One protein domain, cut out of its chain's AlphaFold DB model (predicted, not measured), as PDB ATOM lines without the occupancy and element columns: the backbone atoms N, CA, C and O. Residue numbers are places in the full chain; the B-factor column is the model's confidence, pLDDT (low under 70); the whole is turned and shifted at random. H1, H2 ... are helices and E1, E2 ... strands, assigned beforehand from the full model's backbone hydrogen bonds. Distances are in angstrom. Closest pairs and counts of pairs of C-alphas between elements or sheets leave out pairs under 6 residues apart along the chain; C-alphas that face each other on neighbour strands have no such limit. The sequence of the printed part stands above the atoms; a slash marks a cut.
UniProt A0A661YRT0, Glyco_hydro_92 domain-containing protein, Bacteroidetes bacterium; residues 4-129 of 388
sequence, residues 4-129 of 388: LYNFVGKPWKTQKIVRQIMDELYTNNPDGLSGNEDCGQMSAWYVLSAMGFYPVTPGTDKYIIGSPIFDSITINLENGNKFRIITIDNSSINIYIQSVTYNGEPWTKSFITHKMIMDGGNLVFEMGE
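AT A GLANCE: This is residues 4 to 129 of the 388 residues of the protein "Glyco_hydro_92 domain-containing protein" of Bacteroidetes bacterium (UniProt A0A661YRT0). A twisted sheet of four strands, E2, E3, E6 and E4, makes a wall; on one side of it gather the helices H1 and H2, each reaching it with part of its residues, and a small two-strand sheet of E1 and E5, while the short helix H3 stands at one end of the wall. H2 and E1 lie nearest the middle of the whole, and residues 36 to 41 stick out from it. The printed part has 126 residues, with three named helices and six named strands that follow each other along the chain as H1, H2, E1, E2, E3, E4, E5, H3, E6; 65 residues are in named elements, and the class is mixed, helices and strands. The larger sheet runs E2, E3, E6, E4 and is mixed; the smaller is antiparallel. The whole is compact, with a radius of gyration of the C-alphas of 14.5 A and spans of 42 by 35 by 27 A.

HOW THE PARTS SIT: Start at H1, residues 11 to 24, and go on to H2, residues 41 to 51. They only just touch, with 3 pairs of C-alphas within 8 A, made by residues 18 to 22 of H1 alone; the closest C-alphas are those of Met 22 and Tyr 46, 6.7 A apart, and the helices run opposite ways at a steep tilt of 56 degrees. E1, residues 62 to 65, is near both helices. Next look at E2, residues 72 to 76, and E3, residues 82 to 88, an antiparallel hairpin in which N 75 and O 83 are 2.8 A apart. E4, residues 96 to 102, is the edge strand at the other end of this sheet. E5, residues 111 to 113, is antiparallel to E1, with N 63 and O 112 at 2.9 A. H3, residues 114 to 119, stands up from the larger sheet at a height of 8.3 A, only just over E3, on which 3 of its C-alphas fall; the closest C-alphas are those of Phe 83 and Ile 117, 5.8 A apart. E6, residues 121 to 128, is parallel to E3, with N 86 and O 123 at 2.9 A, and antiparallel to E4, with N 98 and O 126 at 2.8 A. H1 only grazes this sheet with residues 11 to 19, the C-alphas of Gln 15 and Tyr 96 being its closest to E4 at 6.2 A; H2 only grazes it with residues 50 to 51. H1 and H3 are apart. In H1, H2 and H3 every O i to N i+4 pair is within hydrogen-bond range.

IN THESE COORDINATES: Find C-alpha 11 at (68.068, 194.959, 142.153); from there H1 runs 20.1 A to C-alpha 24. H2 measures 15.6 A, E1 9.5 A, E2 13.1 A, E3 19.2 A, E4 17.6 A, E5 6.9 A and H3 8.6 A. E6 runs 23.2 A from C-alpha 121 at (73.895, 178.066, 157.336) to C-alpha 128 at (56.433, 188.809, 146.484).

THE WHOLE: Look for the two farthest C-alphas at Pro 30 and Glu 105, 43.0 A apart. The link from H1 to H2 is long, with 16 residues; residues 36 to 41, of which 41 belongs to H2, stand free. The printed part has no cut, its mean pLDDT is 97.6, and no printed residue is under 70.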
ATOM      1  N   LEU A   4      73.881 193.657 136.587       97.94
ATOM      2  CA  LEU A   4      74.448 195.004 136.732       97.94
ATOM      3  C   LEU A   4      73.470 196.005 137.362       97.94
ATOM      4  O   LEU A   4      73.907 197.007 137.930       97.94
ATOM      5  N   TYR A   5      72.161 195.731 137.350       98.50
ATOM      6  CA  TYR A   5      71.201 196.601 138.029       98.50
ATOM      7  C   TYR A   5      71.417 196.672 139.549       98.50
ATOM      8  O   TYR A   5      71.100 197.696 140.160       98.50
ATOM      9  N   ASN A   6      72.023 195.646 140.153       98.44
ATOM     10  CA  ASN A   6      72.379 195.650 141.574       98.44
ATOM     11  C   ASN A   6      73.403 196.756 141.880       98.44
ATOM     12  O   ASN A   6      73.274 197.464 142.874       98.44
ATOM     13  N   PHE A   7      74.367 196.987 140.984       97.44
ATOM     14  CA  PHE A   7      75.426 197.993 141.153       97.44
ATOM     15  C   PHE A   7      74.891 199.433 141.126       97.44
ATOM     16  O   PHE A   7      75.484 200.339 141.712       97.44
ATOM     17  N   VAL A   8      73.732 199.653 140.499       97.06
ATOM     18  CA  VAL A   8      73.061 200.962 140.431       97.06
ATOM     19  C   VAL A   8      71.879 201.086 141.399       97.06
ATOM     20  O   VAL A   8      71.110 202.042 141.304       97.06
ATOM     21  N   GLY A   9      71.737 200.150 142.346       97.69
ATOM     22  CA  GLY A   9      70.690 200.180 143.373       97.69
ATOM     23  C   GLY A   9      69.285 199.954 142.819       97.69
ATOM     24  O   GLY A   9      68.340 200.584 143.282       97.69
ATOM     25  N   LYS A  10      69.154 199.113 141.784       98.56
ATOM     26  CA  LYS A  10      67.861 198.711 141.205       98.56
ATOM     27  C   LYS A  10      67.717 197.183 141.120       98.56
ATOM     28  O   LYS A  10      67.367 196.680 140.051       98.56
ATOM     29  N   PRO A  11      67.984 196.423 142.198       98.50
ATOM     30  CA  PRO A  11      68.068 194.959 142.153       98.50
ATOM     31  C   PRO A  11      66.784 194.267 141.664       98.50
ATOM     32  O   PRO A  11      66.864 193.233 141.007       98.50
ATOM     33  N   TRP A  12      65.604 194.866 141.856       98.81
ATOM     34  CA  TRP A  12      64.344 194.340 141.311       98.81
ATOM     35  C   TRP A  12      64.344 194.210 139.778       98.81
ATOM     36  O   TRP A  12      63.647 193.367 139.221       98.81
ATOM     37  N   LYS A  13      65.144 195.014 139.063       98.69
ATOM     38  CA  LYS A  13      65.315 194.848 137.614       98.69
ATOM     39  C   LYS A  13      66.151 193.614 137.276       98.69
ATOM     40  O   LYS A  13      65.830 192.942 136.303       98.69
ATOM     41  N   THR A  14      67.177 193.297 138.071       98.75
ATOM     42  CA  THR A  14      67.912 192.027 137.939       98.75
ATOM     43  C   THR A  14      66.966 190.856 138.150       98.75
ATOM     44  O   THR A  14      66.933 189.972 137.306       98.75
ATOM     45  N   GLN A  15      66.176 190.878 139.230       98.75
ATOM     46  CA  GLN A  15      65.223 189.813 139.570       98.75
ATOM     47  C   GLN A  15      64.288 189.508 138.395       98.75
ATOM     48  O   GLN A  15      64.234 188.368 137.938       98.75
ATOM     49  N   LYS A  16      63.660 190.546 137.825       98.69
ATOM     50  CA  LYS A  16      62.790 190.410 136.651       98.69
ATOM     51  C   LYS A  16      63.508 189.806 135.439       98.69
ATOM     52  O   LYS A  16      63.007 188.858 134.849       98.69
ATOM     53  N   ILE A  17      64.658 190.362 135.053       98.69
ATOM     54  CA  ILE A  17      65.356 189.949 133.823       98.69
ATOM     55  C   ILE A  17      65.964 188.551 133.964       98.69
ATOM     56  O   ILE A  17      65.932 187.779 133.016       98.69
ATOM     57  N   VAL A  18      66.507 188.207 135.133       98.56
ATOM     58  CA  VAL A  18      67.068 186.872 135.382       98.56
ATOM     59  C   VAL A  18      65.975 185.807 135.316       98.56
ATOM     60  O   VAL A  18      66.194 184.789 134.667       98.56
ATOM     61  N   ARG A  19      64.796 186.059 135.905       98.25
ATOM     62  CA  ARG A  19      63.632 185.170 135.761       98.25
ATOM     63  C   ARG A  19      63.214 185.002 134.309       98.25
ATOM     64  O   ARG A  19      63.178 183.879 133.833       98.25
ATOM     65  N   GLN A  20      63.029 186.113 133.599       98.31
ATOM     66  CA  GLN A  20      62.657 186.083 132.188       98.31
ATOM     67  C   GLN A  20      63.640 185.255 131.343       98.31
ATOM     68  O   GLN A  20      63.215 184.432 130.546       98.31
ATOM     69  N   ILE A  21      64.953 185.434 131.535       98.31
ATOM     70  CA  ILE A  21      65.968 184.663 130.802       98.31
ATOM     71  C   ILE A  21      65.841 183.164 131.092       98.31
ATOM     72  O   ILE A  21      65.917 182.367 130.161       98.31
ATOM     73  N   MET A  22      65.671 182.775 132.360       97.75
ATOM     74  CA  MET A  22      65.510 181.363 132.725       97.75
ATOM     75  C   MET A  22      64.221 180.762 132.157       97.75
ATOM     76  O   MET A  22      64.245 179.604 131.763       97.75
ATOM     77  N   ASP A  23      63.138 181.539 132.079       96.44
ATOM     78  CA  ASP A  23      61.844 181.064 131.577       96.44
ATOM     79  C   ASP A  23      61.792 180.991 130.037       96.44
ATOM     80  O   ASP A  23      61.154 180.099 129.481       96.44
ATOM     81  N   GLU A  24      62.439 181.926 129.331       97.19
ATOM     82  CA  GLU A  24      62.323 182.060 127.869       97.19
ATOM     83  C   GLU A  24      63.444 181.358 127.093       97.19
ATOM     84  O   GLU A  24      63.225 180.938 125.959       97.19
ATOM     85  N   LEU A  25      64.651 181.258 127.664       97.56
ATOM     86  CA  LEU A  25      65.844 180.795 126.936       97.56
ATOM     87  C   LEU A  25      66.326 179.401 127.351       97.56
ATOM     88  O   LEU A  25      67.319 178.920 126.803       97.56
ATOM     89  N   TYR A  26      65.639 178.771 128.308       97.50
ATOM     90  CA  TYR A  26      65.958 177.439 128.807       97.50
ATOM     91  C   TYR A  26      64.699 176.578 128.887       97.50
ATOM     92  O   TYR A  26      63.754 176.894 129.605       97.50
ATOM     93  N   THR A  27      64.700 175.447 128.186       96.38
ATOM     94  CA  THR A  27      63.663 174.415 128.330       96.38
ATOM     95  C   THR A  27      64.293 173.030 128.441       96.38
ATOM     96  O   THR A  27      65.482 172.844 128.188       96.38
ATOM     97  N   ASN A  28      63.501 172.033 128.828       95.25
ATOM     98  CA  ASN A  28      63.931 170.634 128.892       95.25
ATOM     99  C   ASN A  28      63.772 169.881 127.555       95.25
ATOM    100  O   ASN A  28      63.864 168.653 127.538       95.25
ATOM    101  N   ASN A  29      63.516 170.593 126.455       96.12
ATOM    102  CA  ASN A  29      63.408 170.017 125.117       96.12
ATOM    103  C   ASN A  29      64.790 169.879 124.446       96.12
ATOM    104  O   ASN A  29      65.738 170.556 124.851       96.12
ATOM    105  N   PRO A  30      64.928 169.048 123.392       95.94
ATOM    106  CA  PRO A  30      66.185 168.917 122.646       95.94
ATOM    107  C   PRO A  30      66.726 170.227 122.044       95.94
ATOM    108  O   PRO A  30      67.931 170.352 121.852       95.94
ATOM    109  N   ASP A  31      65.855 171.196 121.758       94.69
ATOM    110  CA  ASP A  31      66.159 172.548 121.270       94.69
ATOM    111  C   ASP A  31      66.118 173.607 122.388       94.69
ATOM    112  O   ASP A  31      66.005 174.803 122.134       94.69
ATOM    113  N   GLY A  32      66.202 173.179 123.649       94.25
ATOM    114  CA  GLY A  32      65.936 174.016 124.814       94.25
ATOM    115  C   GLY A  32      67.002 175.043 125.182       94.25
ATOM    116  O   GLY A  32      66.891 175.624 126.255       94.25
ATOM    117  N   LEU A  33      68.014 175.273 124.343       95.75
ATOM    118  CA  LEU A  33      69.042 176.295 124.552       95.75
ATOM    119  C   LEU A  33      68.981 177.339 123.440       95.75
ATOM    120  O   LEU A  33      68.914 177.008 122.258       95.75
ATOM    121  N   SER A  34      69.094 178.614 123.805       94.19
ATOM    122  CA  SER A  34      69.062 179.729 122.850       94.19
ATOM    123  C   SER A  34      70.344 179.907 122.017       94.19
ATOM    124  O   SER A  34      70.460 180.884 121.279       94.19
ATOM    125  N   GLY A  35      71.343 179.038 122.178       93.75
ATOM    126  CA  GLY A  35      72.655 179.151 121.544       93.75
ATOM    127  C   GLY A  35      73.564 177.963 121.860       93.75
ATOM    128  O   GLY A  35      73.117 176.956 122.410       93.75
ATOM    129  N   ASN A  36      74.844 178.085 121.500       95.06
ATOM    130  CA  ASN A  36      75.849 177.073 121.819       95.06
ATOM    131  C   ASN A  36      75.996 176.924 123.336       95.06
ATOM    132  O   ASN A  36      76.075 177.911 124.057       95.06
ATOM    133  N   GLU A  37      76.089 175.685 123.812       94.75
ATOM    134  CA  GLU A  37      76.182 175.379 125.246       94.75
ATOM    135  C   GLU A  37      77.491 175.893 125.888       94.75
ATOM    136  O   GLU A  37      77.541 176.158 127.093       94.75
ATOM    137  N   ASP A  38      78.518 176.114 125.059       94.50
ATOM    138  CA  ASP A  38      79.832 176.644 125.430       94.50
ATOM    139  C   ASP A  38      80.501 175.848 126.567       94.50
ATOM    140  O   ASP A  38      81.002 176.401 127.548       94.50
ATOM    141  N   CYS A  39      80.528 174.520 126.404       94.69
ATOM    142  CA  CYS A  39      81.273 173.569 127.237       94.69
ATOM    143  C   CYS A  39      80.967 173.673 128.745       94.69
ATOM    144  O   CYS A  39      81.872 173.583 129.577       94.69
ATOM    145  N   GLY A  40      79.701 173.866 129.110       95.56
ATOM    146  CA  GLY A  40      79.209 173.963 130.481       95.56
ATOM    147  C   GLY A  40      78.807 175.375 130.895       95.56
ATOM    148  O   GLY A  40      78.162 175.544 131.932       95.56
ATOM    149  N   GLN A  41      79.177 176.405 130.128       96.31
ATOM    150  CA  GLN A  41      79.002 177.796 130.546       96.31
ATOM    151  C   GLN A  41      77.525 178.199 130.630       96.31
ATOM    152  O   GLN A  41      77.110 178.803 131.628       96.31
ATOM    153  N   MET A  42      76.713 177.861 129.621       96.81
ATOM    154  CA  MET A  42      75.279 178.177 129.642       96.81
ATOM    155  C   MET A  42      74.557 177.433 130.767       96.81
ATOM    156  O   MET A  42      73.717 178.019 131.458       96.81
ATOM    157  N   SER A  43      74.920 176.169 130.981       97.25
ATOM    158  CA  SER A  43      74.357 175.321 132.031       97.25
ATOM    159  C   SER A  43      74.712 175.844 133.427       97.25
ATOM    160  O   SER A  43      73.842 175.987 134.287       97.25
ATOM    161  N   ALA A  44      75.975 176.216 133.652       97.81
ATOM    162  CA  ALA A  44      76.432 176.787 134.916       97.81
ATOM    163  C   ALA A  44      75.752 178.130 135.227       97.81
ATOM    164  O   ALA A  44      75.416 178.397 136.385       97.81
ATOM    165  N   TRP A  45      75.500 178.962 134.207       98.25
ATOM    166  CA  TRP A  45      74.738 180.202 134.379       98.25
ATOM    167  C   TRP A  45      73.327 179.935 134.903       98.25
ATOM    168  O   TRP A  45      72.906 180.602 135.854       98.25
ATOM    169  N   TYR A  46      72.628 178.952 134.324       98.19
ATOM    170  CA  TYR A  46      71.285 178.571 134.753       98.19
ATOM    171  C   TYR A  46      71.299 178.034 136.183       98.19
ATOM    172  O   TYR A  46      70.567 178.534 137.028       98.19
ATOM    173  N   VAL A  47      72.191 177.084 136.490       98.19
ATOM    174  CA  VAL A  47      72.306 176.466 137.822       98.19
ATOM    175  C   VAL A  47      72.532 177.512 138.920       98.19
ATOM    176  O   VAL A  47      71.829 177.510 139.930       98.19
ATOM    177  N   LEU A  48      73.469 178.443 138.723       98.38
ATOM    178  CA  LEU A  48      73.748 179.510 139.692       98.38
ATOM    179  C   LEU A  48      72.584 180.506 139.801       98.38
ATOM    180  O   LEU A  48      72.133 180.826 140.903       98.38
ATOM    181  N   SER A  49      72.037 180.947 138.669       98.62
ATOM    182  CA  SER A  49      70.921 181.900 138.661       98.62
ATOM    183  C   SER A  49      69.653 181.315 139.288       98.62
ATOM    184  O   SER A  49      68.978 182.013 140.043       98.62
ATOM    185  N   ALA A  50      69.391 180.024 139.076       98.25
ATOM    186  CA  ALA A  50      68.299 179.276 139.688       98.25
ATOM    187  C   ALA A  50      68.439 179.177 141.215       98.25
ATOM    188  O   ALA A  50      67.435 179.225 141.932       98.25
ATOM    189  N   MET A  51      69.681 179.113 141.719       98.44
ATOM    190  CA  MET A  51      69.986 179.247 143.149       98.44
ATOM    191  C   MET A  51      69.759 180.658 143.699       98.44
ATOM    192  O   MET A  51      69.658 180.837 144.910       98.44
ATOM    193  N   GLY A  52      69.652 181.659 142.827       98.25
ATOM    194  CA  GLY A  52      69.387 183.044 143.195       98.25
ATOM    195  C   GLY A  52      70.632 183.918 143.320       98.25
ATOM    196  O   GLY A  52      70.525 185.016 143.865       98.25
ATOM    197  N   PHE A  53      71.801 183.502 142.818       98.44
ATOM    198  CA  PHE A  53      72.995 184.357 142.795       98.44
ATOM    199  C   PHE A  53      73.970 184.029 141.656       98.44
ATOM    200  O   PHE A  53      73.978 182.928 141.125       98.44
ATOM    201  N   TYR A  54      74.854 184.968 141.298       98.56
ATOM    202  CA  TYR A  54      75.846 184.755 140.236       98.56
ATOM    203  C   TYR A  54      77.180 185.489 140.485       98.56
ATOM    204  O   TYR A  54      77.171 186.650 140.915       98.56
ATOM    205  N   PRO A  55      78.344 184.873 140.192       97.25
ATOM    206  CA  PRO A  55      79.654 185.511 140.319       97.25
ATOM    207  C   PRO A  55      79.935 186.446 139.128       97.25
ATOM    208  O   PRO A  55      80.581 186.072 138.156       97.25
ATOM    209  N   VAL A  56      79.458 187.693 139.197       96.56
ATOM    210  CA  VAL A  56      79.619 188.691 138.111       96.56
ATOM    211  C   VAL A  56      81.085 189.025 137.813       96.56
ATOM    212  O   VAL A  56      81.424 189.346 136.678       96.56
ATOM    213  N   THR A  57      81.952 188.972 138.823       93.44
ATOM    214  CA  THR A  57      83.386 189.244 138.679       93.44
ATOM    215  C   THR A  57      84.168 188.102 139.326       93.44
ATOM    216  O   THR A  57      84.537 188.212 140.503       93.44
ATOM    217  N   PRO A  58      84.383 186.985 138.603       92.56
ATOM    218  CA  PRO A  58      85.243 185.903 139.072       92.56
ATOM    219  C   PRO A  58      86.616 186.442 139.497       92.56
ATOM    220  O   PRO A  58      87.134 187.380 138.893       92.56
ATOM    221  N   GLY A  59      87.170 185.894 140.577       89.50
ATOM    222  CA  GLY A  59      88.363 186.429 141.250       89.50
ATOM    223  C   GLY A  59      88.051 187.369 142.421       89.50
ATOM    224  O   GLY A  59      88.929 187.638 143.236       89.50
ATOM    225  N   THR A  60      86.799 187.817 142.562       91.62
ATOM    226  CA  THR A  60      86.311 188.415 143.815       91.62
ATOM    227  C   THR A  60      85.573 187.391 144.670       91.62
ATOM    228  O   THR A  60      85.169 186.337 144.188       91.62
ATOM    229  N   ASP A  61      85.365 187.714 145.943       95.00
ATOM    230  CA  ASP A  61      84.675 186.861 146.911       95.00
ATOM    231  C   ASP A  61      83.152 187.072 146.929       95.00
ATOM    232  O   ASP A  61      82.497 186.643 147.874       95.00
ATOM    233  N   LYS A  62      82.563 187.751 145.935       96.81
ATOM    234  CA  LYS A  62      81.148 188.161 145.955       96.81
ATOM    235  C   LYS A  62      80.312 187.457 144.895       96.81
ATOM    236  O   LYS A  62      80.683 187.397 143.725       96.81
ATOM    237  N   TYR A  63      79.109 187.060 145.299       98.31
ATOM    238  CA  TYR A  63      78.059 186.537 144.430       98.31
ATOM    239  C   TYR A  63      76.868 187.483 144.469       98.31
ATOM    240  O   TYR A  63      76.347 187.801 145.536       98.31
ATOM    241  N   ILE A  64      76.447 187.969 143.308       98.62
ATOM    242  CA  ILE A  64      75.410 188.992 143.186       98.62
ATOM    243  C   ILE A  64      74.042 188.321 143.188       98.62
ATOM    244  O   ILE A  64      73.812 187.416 142.393       98.62
ATOM    245  N   ILE A  65      73.143 188.768 144.066       98.75
ATOM    246  CA  ILE A  65      71.815 188.167 144.234       98.75
ATOM    247  C   ILE A  65      70.937 188.470 143.010       98.75
ATOM    248  O   ILE A  65      70.835 189.619 142.574       98.75
ATOM    249  N   GLY A  66      70.315 187.426 142.470       98.56
ATOM    250  CA  GLY A  66      69.310 187.467 141.412       98.56
ATOM    251  C   GLY A  66      67.911 187.228 141.975       98.56
ATOM    252  O   GLY A  66      67.505 187.900 142.920       98.56
ATOM    253  N   SER A  67      67.186 186.275 141.389       98.44
ATOM    254  CA  SER A  67      65.929 185.742 141.924       98.44
ATOM    255  C   SER A  67      65.983 184.214 141.871       98.44
ATOM    256  O   SER A  67      66.076 183.682 140.765       98.44
ATOM    257  N   PRO A  68      65.909 183.512 143.013       98.00
ATOM    258  CA  PRO A  68      65.871 182.050 143.035       98.00
ATOM    259  C   PRO A  68      64.583 181.517 142.399       98.00
ATOM    260  O   PRO A  68      63.591 182.247 142.344       98.00
ATOM    261  N   ILE A  69      64.604 180.262 141.932       97.38
ATOM    262  CA  ILE A  69      63.435 179.600 141.319       97.38
ATOM    263  C   ILE A  69      62.889 178.416 142.118       97.38
ATOM    264  O   ILE A  69      61.758 178.013 141.870       97.38
ATOM    265  N   PHE A  70      63.654 177.889 143.075       97.62
ATOM    266  CA  PHE A  70      63.260 176.750 143.905       97.62
ATOM    267  C   PHE A  70      62.905 177.177 145.331       97.62
ATOM    268  O   PHE A  70      63.515 178.095 145.884       97.62
ATOM    269  N   ASP A  71      61.984 176.441 145.952       97.94
ATOM    270  CA  ASP A  71      61.558 176.654 147.344       97.94
ATOM    271  C   ASP A  71      62.677 176.352 148.350       97.94
ATOM    272  O   ASP A  71      62.806 176.997 149.390       97.94
ATOM    273  N   SER A  72      63.528 175.372 148.037       98.00
ATOM    274  CA  SER A  72      64.648 174.983 148.887       98.00
ATOM    275  C   SER A  72      65.788 174.386 148.078       98.00
ATOM    276  O   SER A  72      65.580 173.558 147.192       98.00
ATOM    277  N   ILE A  73      67.012 174.789 148.409       98.38
ATOM    278  CA  ILE A  73      68.247 174.281 147.816       98.38
ATOM    279  C   ILE A  73      69.244 174.042 148.941       98.38
ATOM    280  O   ILE A  73      69.366 174.841 149.866       98.38
ATOM    281  N   THR A  74      69.978 172.935 148.880       98.56
ATOM    282  CA  THR A  74      71.071 172.652 149.815       98.56
ATOM    283  C   THR A  74      72.344 172.362 149.038       98.56
ATOM    284  O   THR A  74      72.409 171.391 148.290       98.56
ATOM    285  N   ILE A  75      73.365 173.186 149.260       98.25
ATOM    286  CA  ILE A  75      74.718 172.985 148.751       98.25
ATOM    287  C   ILE A  75      75.496 172.215 149.818       98.25
ATOM    288  O   ILE A  75      75.692 172.712 150.930       98.25
ATOM    289  N   ASN A  76      75.912 170.992 149.489       98.38
ATOM    290  CA  ASN A  76      76.804 170.199 150.330       98.38
ATOM    291  C   ASN A  76      78.244 170.554 149.957       98.38
ATOM    292  O   ASN A  76      78.652 170.342 148.817       98.38
ATOM    293  N   LEU A  77      78.980 171.136 150.897       98.00
ATOM    294  CA  LEU A  77      80.322 171.658 150.669       98.00
ATOM    295  C   LEU A  77      81.370 170.598 151.003       98.00
ATOM    296  O   LEU A  77      81.156 169.738 151.856       98.00
ATOM    297  N   GLU A  78      82.533 170.692 150.365       97.38
ATOM    298  CA  GLU A  78      83.639 169.741 150.548       97.38
ATOM    299  C   GLU A  78      84.174 169.712 151.987       97.38
ATOM    300  O   GLU A  78      84.655 168.684 152.455       97.38
ATOM    301  N   ASN A  79      84.035 170.818 152.723       96.81
ATOM    302  CA  ASN A  79      84.396 170.908 154.140       96.81
ATOM    303  C   ASN A  79      83.358 170.265 155.086       96.81
ATOM    304  O   ASN A  79      83.505 170.359 156.303       96.81
ATOM    305  N   GLY A  80      82.304 169.645 154.549       98.25
ATOM    306  CA  GLY A  80      81.223 169.015 155.309       98.25
ATOM    307  C   GLY A  80      80.099 169.964 155.736       98.25
ATOM    308  O   GLY A  80      79.058 169.496 156.205       98.25
ATOM    309  N   ASN A  81      80.257 171.278 155.544       98.31
ATOM    310  CA  ASN A  81      79.204 172.245 155.837       98.31
ATOM    311  C   ASN A  81      78.063 172.155 154.814       98.31
ATOM    312  O   ASN A  81      78.212 171.673 153.688       98.31
ATOM    313  N   LYS A  82      76.894 172.662 155.212       98.69
ATOM    314  CA  LYS A  82      75.720 172.777 154.344       98.69
ATOM    315  C   LYS A  82      75.286 174.228 154.278       98.69
ATOM    316  O   LYS A  82      74.982 174.821 155.313       98.69
ATOM    317  N   PHE A  83      75.225 174.769 153.069       98.69
ATOM    318  CA  PHE A  83      74.630 176.073 152.808       98.69
ATOM    319  C   PHE A  83      73.242 175.871 152.209       98.69
ATOM    320  O   PHE A  83      73.091 175.222 151.174       98.69
ATOM    321  N   ARG A  84      72.218 176.368 152.894       98.75
ATOM    322  CA  ARG A  84      70.816 176.178 152.532       98.75
ATOM    323  C   ARG A  84      70.223 177.494 152.078       98.75
ATOM    324  O   ARG A  84      70.363 178.506 152.756       98.75
ATOM    325  N   ILE A  85      69.534 177.453 150.953       98.75
ATOM    326  CA  ILE A  85      68.766 178.565 150.412       98.75
ATOM    327  C   ILE A  85      67.304 178.178 150.532       98.75
ATOM    328  O   ILE A  85      66.919 177.109 150.064       98.75
ATOM    329  N   ILE A  86      66.512 179.015 151.186       98.88
ATOM    330  CA  ILE A  86      65.087 178.790 151.422       98.88
ATOM    331  C   ILE A  86      64.347 179.980 150.837       98.88
ATOM    332  O   ILE A  86      64.755 181.120 151.056       98.88
ATOM    333  N   THR A  87      63.274 179.734 150.099       98.50
ATOM    334  CA  THR A  87      62.432 180.795 149.556       98.50
ATOM    335  C   THR A  87      61.009 180.622 150.069       98.50
ATOM    336  O   THR A  87      60.465 179.521 150.102       98.50
ATOM    337  N   ILE A  88      60.434 181.716 150.556       98.62
ATOM    338  CA  ILE A  88      59.075 181.786 151.086       98.62
ATOM    339  C   ILE A  88      58.229 182.507 150.042       98.62
ATOM    340  O   ILE A  88      58.642 183.547 149.526       98.62
ATOM    341  N   ASP A  89      57.066 181.938 149.727       97.88
ATOM    342  CA  ASP A  89      56.102 182.452 148.746       97.88
ATOM    343  C   ASP A  89      56.655 182.609 147.323       97.88
ATOM    344  O   ASP A  89      56.211 183.470 146.568       97.88
ATOM    345  N   ASN A  90      57.616 181.780 146.923       96.88
ATOM    346  CA  ASN A  90      58.185 181.797 145.582       96.88
ATOM    347  C   ASN A  90      57.209 181.218 144.541       96.88
ATOM    348  O   ASN A  90      56.612 180.164 144.744       96.88
ATOM    349  N   SER A  91      57.032 181.893 143.403       97.31
ATOM    350  CA  SER A  91      56.174 181.401 142.314       97.31
ATOM    351  C   SER A  91      56.543 182.045 140.974       97.31
ATOM    352  O   SER A  91      57.459 182.865 140.904       97.31
ATOM    353  N   SER A  92      55.829 181.696 139.899       95.12
ATOM    354  CA  SER A  92      55.948 182.386 138.603       95.12
ATOM    355  C   SER A  92      55.474 183.846 138.653       95.12
ATOM    356  O   SER A  92      55.827 184.636 137.782       95.12
ATOM    357  N   ILE A  93      54.697 184.215 139.677       97.12
ATOM    358  CA  ILE A  93      54.202 185.579 139.911       97.12
ATOM    359  C   ILE A  93      55.100 186.298 140.927       97.12
ATOM    360  O   ILE A  93      55.520 187.438 140.717       97.12
ATOM    361  N   ASN A  94      55.447 185.614 142.017       98.38
ATOM    362  CA  ASN A  94      56.228 186.157 143.122       98.38
ATOM    363  C   ASN A  94      57.726 186.051 142.832       98.38
ATOM    364  O   ASN A  94      58.431 185.184 143.349       98.38
ATOM    365  N   ILE A  95      58.205 186.955 141.984       98.50
ATOM    366  CA  ILE A  95      59.595 186.977 141.520       98.50
ATOM    367  C   ILE A  95      60.478 187.998 142.245       98.50
ATOM    368  O   ILE A  95      61.687 188.032 142.015       98.50
ATOM    369  N   TYR A  96      59.901 188.866 143.081       98.88
ATOM    370  CA  TYR A  96      60.645 189.952 143.711       98.88
ATOM    371  C   TYR A  96      60.955 189.665 145.171       98.88
ATOM    372  O   TYR A  96      60.065 189.353 145.957       98.88
ATOM    373  N   ILE A  97      62.212 189.864 145.550       98.81
ATOM    374  CA  ILE A  97      62.664 189.715 146.934       98.81
ATOM    375  C   ILE A  97      62.127 190.887 147.765       98.81
ATOM    376  O   ILE A  97      62.402 192.051 147.460       98.81
ATOM    377  N   GLN A  98      61.392 190.568 148.827       98.75
ATOM    378  CA  GLN A  98      60.874 191.512 149.814       98.75
ATOM    379  C   GLN A  98      61.855 191.694 150.968       98.75
ATOM    380  O   GLN A  98      62.119 192.827 151.376       98.75
ATOM    381  N   SER A  99      62.431 190.596 151.455       98.62
ATOM    382  CA  SER A  99      63.429 190.593 152.520       98.62
ATOM    383  C   SER A  99      64.381 189.402 152.361       98.62
ATOM    384  O   SER A  99      64.086 188.438 151.649       98.62
ATOM    385  N   VAL A 100      65.552 189.492 152.995       98.75
ATOM    386  CA  VAL A 100      66.505 188.381 153.090       98.75
ATOM    387  C   VAL A 100      67.009 188.296 154.518       98.75
ATOM    388  O   VAL A 100      67.302 189.329 155.123       98.75
ATOM    389  N   THR A 101      67.162 187.083 155.040       98.81
ATOM    390  CA  THR A 101      67.894 186.834 156.285       98.81
ATOM    391  C   THR A 101      69.024 185.839 156.064       98.81
ATOM    392  O   THR A 101      68.922 184.936 155.233       98.81
ATOM    393  N   TYR A 102      70.116 186.005 156.804       98.44
ATOM    394  CA  TYR A 102      71.201 185.035 156.877       98.44
ATOM    395  C   TYR A 102      71.346 184.576 158.324       98.44
ATOM    396  O   TYR A 102      71.623 185.381 159.209       98.44
ATOM    397  N   ASN A 103      71.114 183.286 158.570       98.00
ATOM    398  CA  ASN A 103      71.075 182.688 159.907       98.00
ATOM    399  C   ASN A 103      70.141 183.430 160.887       98.00
ATOM    400  O   ASN A 103      70.448 183.552 162.068       98.00
ATOM    401  N   GLY A 104      68.998 183.912 160.387       97.88
ATOM    402  CA  GLY A 104      67.989 184.638 161.169       97.88
ATOM    403  C   GLY A 104      68.212 186.149 161.255       97.88
ATOM    404  O   GLY A 104      67.280 186.873 161.590       97.88
ATOM    405  N   GLU A 105      69.393 186.646 160.882       98.31
ATOM    406  CA  GLU A 105      69.707 188.075 160.925       98.31
ATOM    407  C   GLU A 105      69.354 188.779 159.603       98.31
ATOM    408  O   GLU A 105      69.630 188.227 158.530       98.31
ATOM    409  N   PRO A 106      68.791 190.004 159.630       98.31
ATOM    410  CA  PRO A 106      68.468 190.755 158.420       98.31
ATOM    411  C   PRO A 106      69.675 190.977 157.501       98.31
ATOM    412  O   PRO A 106      70.716 191.500 157.904       98.31
ATOM    413  N   TRP A 107      69.507 190.652 156.220       98.31
ATOM    414  CA  TRP A 107      70.506 190.855 155.179       98.31
ATOM    415  C   TRP A 107      70.011 191.849 154.127       98.31
ATOM    416  O   TRP A 107      69.124 191.581 153.316       98.31
ATOM    417  N   THR A 108      70.614 193.033 154.127       98.06
ATOM    418  CA  THR A 108      70.199 194.145 153.260       98.06
ATOM    419  C   THR A 108      70.988 194.236 151.962       98.06
ATOM    420  O   THR A 108      70.613 195.012 151.094       98.06
ATOM    421  N   LYS A 109      72.077 193.474 151.805       98.56
ATOM    422  CA  LYS A 109      73.009 193.609 150.675       98.56
ATOM    423  C   LYS A 109      72.536 192.783 149.485       98.56
ATOM    424  O   LYS A 109      72.168 191.624 149.642       98.56
ATOM    425  N   SER A 110      72.652 193.315 148.269       98.19
ATOM    426  CA  SER A 110      72.281 192.592 147.037       98.19
ATOM    427  C   SER A 110      73.370 191.613 146.563       98.19
ATOM    428  O   SER A 110      73.534 191.389 145.359       98.19
ATOM    429  N   PHE A 111      74.184 191.109 147.488       98.44
ATOM    430  CA  PHE A 111      75.246 190.139 147.256       98.44
ATOM    431  C   PHE A 111      75.478 189.309 148.523       98.44
ATOM    432  O   PHE A 111      75.213 189.783 149.626       98.44
ATOM    433  N   ILE A 112      76.008 188.103 148.359       98.38
ATOM    434  CA  ILE A 112      76.567 187.268 149.429       98.38
ATOM    435  C   ILE A 112      78.069 187.093 149.201       98.38
ATOM    436  O   ILE A 112      78.572 187.371 148.108       98.38
ATOM    437  N   THR A 113      78.797 186.654 150.226       97.81
ATOM    438  CA  THR A 113      80.241 186.406 150.116       97.81
ATOM    439  C   THR A 113      80.551 184.917 150.045       97.81
ATOM    440  O   THR A 113      79.793 184.089 150.547       97.81
ATOM    441  N   HIS A 114      81.700 184.571 149.470       98.00
ATOM    442  CA  HIS A 114      82.208 183.206 149.435       98.00
ATOM    443  C   HIS A 114      82.360 182.634 150.845       98.00
ATOM    444  O   HIS A 114      81.993 181.489 151.086       98.00
ATOM    445  N   LYS A 115      82.793 183.460 151.806       97.88
ATOM    446  CA  LYS A 115      82.865 183.069 153.215       97.88
ATOM    447  C   LYS A 115      81.506 182.630 153.775       97.88
ATOM    448  O   LYS A 115      81.452 181.592 154.418       97.88
ATOM    449  N   MET A 116      80.422 183.359 153.495       98.12
ATOM    450  CA  MET A 116      79.074 182.970 153.950       98.12
ATOM    451  C   MET A 116      78.649 181.605 153.402       98.12
ATOM    452  O   MET A 116      78.012 180.835 154.112       98.12
ATOM    453  N   ILE A 117      79.006 181.306 152.148       98.25
ATOM    454  CA  ILE A 117      78.743 179.994 151.554       98.25
ATOM    455  C   ILE A 117      79.568 178.939 152.292       98.25
ATOM    456  O   ILE A 117      78.999 177.984 152.800       98.25
ATOM    457  N   MET A 118      80.884 179.138 152.420       98.38
ATOM    458  CA  MET A 118      81.801 178.166 153.030       98.38
ATOM    459  C   MET A 118      81.525 177.891 154.514       98.38
ATOM    460  O   MET A 118      81.695 176.755 154.967       98.38
ATOM    461  N   ASP A 119      81.076 178.898 155.263       98.12
ATOM    462  CA  ASP A 119      80.658 178.762 156.663       98.12
ATOM    463  C   ASP A 119      79.325 177.983 156.790       98.12
ATOM    464  O   ASP A 119      79.006 177.468 157.861       98.12
ATOM    465  N   GLY A 120      78.561 177.841 155.699       97.38
ATOM    466  CA  GLY A 120      77.248 177.200 155.681       97.38
ATOM    467  C   GLY A 120      76.144 178.062 156.307       97.38
ATOM    468  O   GLY A 120      76.248 179.287 156.408       97.38
ATOM    469  N   GLY A 121      75.047 177.415 156.705       97.69
ATOM    470  CA  GLY A 121      73.895 178.066 157.336       97.69
ATOM    471  C   GLY A 121      72.702 178.242 156.399       97.69
ATOM    472  O   GLY A 121      72.599 177.553 155.386       97.69
ATOM    473  N   ASN A 122      71.784 179.140 156.759       98.62
ATOM    474  CA  ASN A 122      70.521 179.367 156.058       98.62
ATOM    475  C   ASN A 122      70.456 180.790 155.493       98.62
ATOM    476  O   ASN A 122      70.538 181.759 156.246       98.62
ATOM    477  N   LEU A 123      70.251 180.906 154.185       98.75
ATOM    478  CA  LEU A 123      69.881 182.134 153.493       98.75
ATOM    479  C   LEU A 123      68.397 182.046 153.125       98.75
ATOM    480  O   LEU A 123      68.016 181.211 152.307       98.75
ATOM    481  N   VAL A 124      67.561 182.875 153.744       98.88
ATOM    482  CA  VAL A 124      66.106 182.842 153.551       98.88
ATOM    483  C   VAL A 124      65.673 184.068 152.762       98.88
ATOM    484  O   VAL A 124      65.982 185.187 153.163       98.88
ATOM    485  N   PHE A 125      64.960 183.853 151.661       98.81
ATOM    486  CA  PHE A 125      64.349 184.885 150.834       98.81
ATOM    487  C   PHE A 125      62.840 184.901 151.061       98.81
ATOM    488  O   PHE A 125      62.188 183.873 150.896       98.81
ATOM    489  N   GLU A 126      62.271 186.059 151.373       98.81
ATOM    490  CA  GLU A 126      60.822 186.269 151.300       98.81
ATOM    491  C   GLU A 126      60.490 186.896 149.949       98.81
ATOM    492  O   GLU A 126      61.025 187.955 149.607       98.81
ATOM    493  N   MET A 127      59.647 186.233 149.160       98.75
ATOM    494  CA  MET A 127      59.305 186.635 147.798       98.75
ATOM    495  C   MET A 127      57.951 187.356 147.756       98.75
ATOM    496  O   MET A 127      57.141 187.266 148.673       98.75
ATOM    497  N   GLY A 128      57.693 188.104 146.687       98.56
ATOM    498  CA  GLY A 128      56.433 188.809 146.484       98.56
ATOM    499  C   GLY A 128      56.224 189.237 145.036       98.56
ATOM    500  O   GLY A 128      57.163 189.281 144.237       98.56
ATOM    501  N   GLU A 129      54.974 189.548 144.701       98.44
ATOM    502  CA  GLU A 129      54.535 189.928 143.351       98.44
ATOM    503  C   GLU A 129      55.057 191.304 142.914       98.44
ATOM    504  O   GLU A 129      55.349 191.528 141.739       98.44
TER     505      GLU A 129